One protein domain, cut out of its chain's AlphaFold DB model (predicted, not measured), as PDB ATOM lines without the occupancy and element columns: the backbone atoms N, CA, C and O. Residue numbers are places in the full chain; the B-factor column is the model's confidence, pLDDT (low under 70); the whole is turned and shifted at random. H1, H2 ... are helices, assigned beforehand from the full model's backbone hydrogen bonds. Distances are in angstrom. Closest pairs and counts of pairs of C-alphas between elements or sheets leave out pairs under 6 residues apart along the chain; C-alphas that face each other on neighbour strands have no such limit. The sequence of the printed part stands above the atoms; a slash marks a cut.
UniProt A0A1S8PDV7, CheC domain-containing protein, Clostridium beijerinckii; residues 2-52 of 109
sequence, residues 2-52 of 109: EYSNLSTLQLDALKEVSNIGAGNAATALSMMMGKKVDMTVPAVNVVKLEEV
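AT A GLANCE: This is residues 2 to 52 of the 109 residues of the protein "CheC domain-containing protein" of Clostridium beijerinckii (UniProt A0A1S8PDV7). One long helix, H1, makes the length of the model, and after it the chain folds back alongside the helix as a long link, residues 34 to 48, to a single short helical turn, H2, set off to the side. The 51 printed residues hold two named helices, H1 then H2, and no named strand; the class is all helix. The whole is only just loose, close to extended, with a radius of gyration of the C-alphas of 14.2 A, and flat, spanning 44 by 25 by 14 A.

HOW THE PARTS SIT: H1, residues 8 to 33, and H2, residues 49 to 52, are apart. In H1 every O i to N i+4 pair is within hydrogen-bond range; H2 is too short for such a pair, and its one O i to N i+3 pair is within range.

IN THESE COORDINATES: H1 runs 36.3 A from C-alpha 8 at (22.865, 96.689, -24.352) to C-alpha 33 at (13.628, 63.056, -34.245). H2 ends at C-alpha 52, (4.183, 88.428, -19.262).

THE WHOLE: The C-alphas farthest apart, those of Glu 2 and Gly 34, are 43.9 A apart. The printed part has no cut. The link from H1 to H2 is long, with 15 residues. Mean pLDDT of the printed part is 87.3; residues 2 to 4 are under 70.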
ATOM      1  N   GLU A   2      18.972  96.743  -9.369       54.44
ATOM      2  CA  GLU A   2      17.737  96.687 -10.153       54.44
ATOM      3  C   GLU A   2      18.062  95.935 -11.448       54.44
ATOM      4  O   GLU A   2      18.834  96.424 -12.272       54.44
ATOM      5  N   TYR A   3      17.528  94.722 -11.608       61.41
ATOM      6  CA  TYR A   3      17.718  93.905 -12.818       61.41
ATOM      7  C   TYR A   3      17.190  94.602 -14.085       61.41
ATOM      8  O   TYR A   3      17.549  94.225 -15.194       61.41
ATOM      9  N   SER A   4      16.395  95.660 -13.910       63.09
ATOM     10  CA  SER A   4      15.841  96.539 -14.939       63.09
ATOM     11  C   SER A   4      16.882  97.352 -15.721       63.09
ATOM     12  O   SER A   4      16.541  97.899 -16.761       63.09
ATOM     13  N   ASN A   5      18.139  97.426 -15.262       72.50
ATOM     14  CA  ASN A   5      19.184  98.259 -15.873       72.50
ATOM     15  C   ASN A   5      20.338  97.436 -16.473       72.50
ATOM     16  O   ASN A   5      21.510  97.741 -16.244       72.50
ATOM     17  N   LEU A   6      20.031  96.380 -17.235       85.44
ATOM     18  CA  LEU A   6      21.051  95.729 -18.065       85.44
ATOM     19  C   LEU A   6      21.444  96.645 -19.230       85.44
ATOM     20  O   LEU A   6      20.595  97.157 -19.955       85.44
ATOM     21  N   SER A   7      22.748  96.825 -19.428       90.62
ATOM     22  CA  SER A   7      23.272  97.504 -20.616       90.62
ATOM     23  C   SER A   7      22.990  96.693 -21.885       90.62
ATOM     24  O   SER A   7      22.847  95.470 -21.835       90.62
ATOM     25  N   THR A   8      23.000  97.354 -23.045       89.06
ATOM     26  CA  THR A   8      22.865  96.689 -24.352       89.06
ATOM     27  C   THR A   8      23.875  95.555 -24.520       89.06
ATOM     28  O   THR A   8      23.502  94.463 -24.926       89.06
ATOM     29  N   LEU A   9      25.129  95.766 -24.096       92.31
ATOM     30  CA  LEU A   9      26.170  94.739 -24.161       92.31
ATOM     31  C   LEU A   9      25.829  93.498 -23.316       92.31
ATOM     32  O   LEU A   9      26.114  92.376 -23.721       92.31
ATOM     33  N   GLN A  10      25.217  93.682 -22.144       91.94
ATOM     34  CA  GLN A  10      24.801  92.569 -21.284       91.94
ATOM     35  C   GLN A  10      23.581  91.834 -21.851       91.94
ATOM     36  O   GLN A  10      23.525  90.609 -21.761       91.94
ATOM     37  N   LEU A  11      22.629  92.550 -22.457       90.25
ATOM     38  CA  LEU A  11      21.492  91.936 -23.150       90.25
ATOM     39  C   LEU A  11      21.947  91.123 -24.367       90.25
ATOM     40  O   LEU A  11      21.489  89.997 -24.552       90.25
ATOM     41  N   ASP A  12      22.894  91.647 -25.147       91.31
ATOM     42  CA  ASP A  12      23.486  90.925 -26.275       91.31
ATOM     43  C   ASP A  12      24.245  89.679 -25.806       91.31
ATOM     44  O   ASP A  12      24.096  88.610 -26.396       91.31
ATOM     45  N   ALA A  13      24.987  89.769 -24.698       92.94
ATOM     46  CA  ALA A  13      25.640  88.605 -24.103       92.94
ATOM     47  C   ALA A  13      24.623  87.530 -23.672       92.94
ATOM     48  O   ALA A  13      24.833  86.345 -23.933       92.94
ATOM     49  N   LEU A  14      23.498  87.923 -23.061       91.75
ATOM     50  CA  LEU A  14      22.417  86.991 -22.719       91.75
ATOM     51  C   LEU A  14      21.786  86.363 -23.964       91.75
ATOM     52  O   LEU A  14      21.505  85.163 -23.965       91.75
ATOM     53  N   LYS A  15      21.586  87.143 -25.030       92.62
ATOM     54  CA  LYS A  15      21.078  86.642 -26.312       92.62
ATOM     55  C   LYS A  15      22.033  85.630 -26.939       92.62
ATOM     56  O   LYS A  15      21.569  84.597 -27.415       92.62
ATOM     57  N   GLU A  16      23.337  85.877 -26.898       93.19
ATOM     58  CA  GLU A  16      24.338  84.956 -27.440       93.19
ATOM     59  C   GLU A  16      24.375  83.636 -26.664       93.19
ATOM     60  O   GLU A  16      24.265  82.562 -27.255       93.19
ATOM     61  N   VAL A  17      24.412  83.697 -25.328       92.75
ATOM     62  CA  VAL A  17      24.341  82.494 -24.479       92.75
ATOM     63  C   VAL A  17      23.046  81.717 -24.735       92.75
ATOM     64  O   VAL A  17      23.070  80.488 -24.840       92.75
ATOM     65  N   SER A  18      21.923  82.421 -24.895       91.88
ATOM     66  CA  SER A  18      20.628  81.805 -25.199       91.88
ATOM     67  C   SER A  18      20.621  81.135 -26.575       91.88
ATOM     68  O   SER A  18      20.120  80.020 -26.697       91.88
ATOM     69  N   ASN A  19      21.210  81.760 -27.600       92.56
ATOM     70  CA  ASN A  19      21.349  81.169 -28.935       92.56
ATOM     71  C   ASN A  19      22.226  79.911 -28.924       92.56
ATOM     72  O   ASN A  19      21.868  78.922 -29.561       92.56
ATOM     73  N   ILE A  20      23.331  79.903 -28.173       94.00
ATOM     74  CA  ILE A  20      24.185  78.713 -28.025       94.00
ATOM     75  C   ILE A  20      23.410  77.578 -27.340       94.00
ATOM     76  O   ILE A  20      23.404  76.442 -27.823       94.00
ATOM     77  N   GLY A  21      22.714  77.882 -26.240       92.31
ATOM     78  CA  GLY A  21      21.864  76.914 -25.540       92.31
ATOM     79  C   GLY A  21      20.761  76.354 -26.441       92.31
ATOM     80  O   GLY A  21      20.567  75.138 -26.505       92.31
ATOM     81  N   ALA A  22      20.102  77.227 -27.203       92.06
ATOM     82  CA  ALA A  22      19.104  76.853 -28.194       92.06
ATOM     83  C   ALA A  22      19.688  75.954 -29.296       92.06
ATOM     84  O   ALA A  22      19.107  74.920 -29.613       92.06
ATOM     85  N   GLY A  23      20.863  76.278 -29.837       93.31
ATOM     86  CA  GLY A  23      21.536  75.449 -30.840       93.31
ATOM     87  C   GLY A  23      21.840  74.033 -30.334       93.31
ATOM     88  O   GLY A  23      21.602  73.048 -31.043       93.31
ATOM     89  N   ASN A  24      22.282  73.909 -29.081       94.00
ATOM     90  CA  ASN A  24      22.500  72.607 -28.444       94.00
ATOM     91  C   ASN A  24      21.187  71.828 -28.272       94.00
ATOM     92  O   ASN A  24      21.127  70.644 -28.613       94.00
ATOM     93  N   ALA A  25      20.121  72.489 -27.812       91.25
ATOM     94  CA  ALA A  25      18.799  71.877 -27.679       91.25
ATOM     95  C   ALA A  25      18.224  71.432 -29.036       91.25
ATOM     96  O   ALA A  25      17.718  70.317 -29.156       91.25
ATOM     97  N   ALA A  26      18.364  72.252 -30.082       92.31
ATOM     98  CA  ALA A  26      17.953  71.914 -31.443       92.31
ATOM     99  C   ALA A  26      18.727  70.707 -31.987       92.31
ATOM    100  O   ALA A  26      18.136  69.830 -32.615       92.31
ATOM    101  N   THR A  27      20.026  70.615 -31.698       94.00
ATOM    102  CA  THR A  27      20.850  69.456 -32.073       94.00
ATOM    103  C   THR A  27      20.379  68.186 -31.359       94.00
ATOM    104  O   THR A  27      20.188  67.157 -32.007       94.00
ATOM    105  N   ALA A  28      20.127  68.253 -30.047       92.38
ATOM    106  CA  ALA A  28      19.595  67.126 -29.279       92.38
ATOM    107  C   ALA A  28      18.230  66.665 -29.811       92.38
ATOM    108  O   ALA A  28      18.037  65.480 -30.090       92.38
ATOM    109  N   LEU A  29      17.318  67.608 -30.053       88.75
ATOM    110  CA  LEU A  29      16.003  67.318 -30.612       88.75
ATOM    111  C   LEU A  29      16.105  66.750 -32.035       88.75
ATOM    112  O   LEU A  29      15.392  65.809 -32.382       88.75
ATOM    113  N   SER A  30      17.033  67.257 -32.850       92.50
ATOM    114  CA  SER A  30      17.303  66.734 -34.190       92.50
ATOM    115  C   SER A  30      17.727  65.265 -34.156       92.50
ATOM    116  O   SER A  30      17.220  64.471 -34.954       92.50
ATOM    117  N   MET A  31      18.586  64.889 -33.201       91.56
ATOM    118  CA  MET A  31      18.995  63.498 -32.992       91.56
ATOM    119  C   MET A  31      17.823  62.621 -32.541       91.56
ATOM    120  O   MET A  31      17.642  61.537 -33.094       91.56
ATOM    121  N   MET A  32      16.991  63.095 -31.607       86.62
ATOM    122  CA  MET A  32      15.800  62.363 -31.144       86.62
ATOM    123  C   MET A  32      14.780  62.130 -32.265       86.62
ATOM    124  O   MET A  32      14.148  61.079 -32.326       86.62
ATOM    125  N   MET A  33      14.621  63.100 -33.168       85.12
ATOM    126  CA  MET A  33      13.628  63.056 -34.245       85.12
ATOM    127  C   MET A  33      14.147  62.447 -35.552       85.12
ATOM    128  O   MET A  33      13.358  62.229 -36.475       85.12
ATOM    129  N   GLY A  34      15.464  62.261 -35.686       88.69
ATOM    130  CA  GLY A  34      16.106  61.895 -36.952       88.69
ATOM    131  C   GLY A  34      15.851  62.908 -38.077       88.69
ATOM    132  O   GLY A  34      15.807  62.542 -39.251       88.69
ATOM    133  N   LYS A  35      15.611  64.179 -37.735       87.75
ATOM    134  CA  LYS A  35      15.250  65.253 -38.676       87.75
ATOM    135  C   LYS A  35      16.006  66.516 -38.327       87.75
ATOM    136  O   LYS A  35      16.239  66.781 -37.155       87.75
ATOM    137  N   LYS A  36      16.353  67.329 -39.327       90.38
ATOM    138  CA  LYS A  36      16.963  68.639 -39.076       90.38
ATOM    139  C   LYS A  36      15.985  69.516 -38.289       90.38
ATOM    140  O   LYS A  36      14.852  69.717 -38.726       90.38
ATOM    141  N   VAL A  37      16.448  70.038 -37.160       89.38
ATOM    142  CA  VAL A  37      15.764  71.063 -36.368       89.38
ATOM    143  C   VAL A  37      16.641  72.306 -36.387       89.38
ATOM    144  O   VAL A  37      17.854  72.207 -36.225       89.38
ATOM    145  N   ASP A  38      16.021  73.455 -36.628       88.56
ATOM    146  CA  ASP A  38      16.669  74.761 -36.605       88.56
ATOM    147  C   ASP A  38      15.917  75.641 -35.603       88.56
ATOM    148  O   ASP A  38      14.683  75.600 -35.558       88.56
ATOM    149  N   MET A  39      16.644  76.371 -34.765       86.38
ATOM    150  CA  MET A  39      16.076  77.173 -33.683       86.38
ATOM    151  C   MET A  39      16.901  78.437 -33.495       86.38
ATOM    152  O   MET A  39      18.127  78.397 -33.497       86.38
ATOM    153  N   THR A  40      16.219  79.563 -33.304       88.50
ATOM    154  CA  THR A  40      16.854  80.867 -33.085       88.50
ATOM    155  C   THR A  40      16.171  81.586 -31.932       88.50
ATOM    156  O   THR A  40      14.964  81.437 -31.732       88.50
ATOM    157  N   VAL A  41      16.939  82.366 -31.170       88.50
ATOM    158  CA  VAL A  41      16.421  83.248 -30.120       88.50
ATOM    159  C   VAL A  41      16.322  84.664 -30.694       88.50
ATOM    160  O   VAL A  41      17.344  85.347 -30.840       88.50
ATOM    161  N   PRO A  42      15.115  85.132 -31.062       82.25
ATOM    162  CA  PRO A  42      14.964  86.385 -31.796       82.25
ATOM    163  C   PRO A  42      15.290  87.612 -30.929       82.25
ATOM    164  O   PRO A  42      15.961  88.540 -31.392       82.25
ATOM    165  N   ALA A  43      14.873  87.601 -29.661       86.38
ATOM    166  CA  ALA A  43      15.028  88.711 -28.729       86.38
ATOM    167  C   ALA A  43      15.152  88.221 -27.279       86.38
ATOM    168  O   ALA A  43      14.692  87.131 -26.945       86.38
ATOM    169  N   VAL A  44      15.748  89.059 -26.429       89.31
ATOM    170  CA  VAL A  44      15.822  88.878 -24.974       89.31
ATOM    171  C   VAL A  44      15.389  90.184 -24.324       89.31
ATOM    172  O   VAL A  44      15.914  91.240 -24.664       89.31
ATOM    173  N   ASN A  45      14.441  90.100 -23.393       87.25
ATOM    174  CA  ASN A  45      13.916  91.242 -22.652       87.25
ATOM    175  C   ASN A  45      13.934  90.933 -21.155       87.25
ATOM    176  O   ASN A  45      13.717  89.789 -20.754       87.25
ATOM    177  N   VAL A  46      14.155  91.961 -20.336       88.44
ATOM    178  CA  VAL A  46      13.969  91.875 -18.886       88.44
ATOM    179  C   VAL A  46      12.650  92.547 -18.550       88.44
ATOM    180  O   VAL A  46      12.510  93.756 -18.711       88.44
ATOM    181  N   VAL A  47      11.691  91.749 -18.103       86.44
ATOM    182  CA  VAL A  47      10.335  92.183 -17.753       86.44
ATOM    183  C   VAL A  47       9.962  91.625 -16.390       86.44
ATOM    184  O   VAL A  47      10.568  90.653 -15.920       86.44
ATOM    185  N   LYS A  48       8.965  92.222 -15.741       86.38
ATOM    186  CA  LYS A  48       8.380  91.604 -14.547       86.38
ATOM    187  C   LYS A  48       7.519  90.422 -14.961       86.38
ATOM    188  O   LYS A  48       6.891  90.440 -16.015       86.38
ATOM    189  N   LEU A  49       7.445  89.404 -14.108       82.69
ATOM    190  CA  LEU A  49       6.632  88.226 -14.401       82.69
ATOM    191  C   LEU A  49       5.153  88.593 -14.603       82.69
ATOM    192  O   LEU A  49       4.505  88.024 -15.472       82.69
ATOM    193  N   GLU A  50       4.644  89.581 -13.859       82.88
ATOM    194  CA  GLU A  50       3.264  90.060 -14.012       82.88
ATOM    195  C   GLU A  50       2.982  90.660 -15.402       82.88
ATOM    196  O   GLU A  50       1.846  90.626 -15.865       82.88
ATOM    197  N   GLU A  51       4.003  91.190 -16.080       83.38
ATOM    198  CA  GLU A  51       3.880  91.814 -17.405       83.38
ATOM    199  C   GLU A  51       3.784  90.767 -18.526       83.38
ATOM    200  O   GLU A  51       3.250  91.058 -19.592       83.38
ATOM    201  N   VAL A  52       4.249  89.533 -18.285       80.75
ATOM    202  CA  VAL A  52       4.183  88.428 -19.262       80.75
ATOM    203  C   VAL A  52       2.740  87.968 -19.501       80.75
ATOM    204  O   VAL A  52       2.424  87.471 -20.578       80.75
TER     205      VAL A  52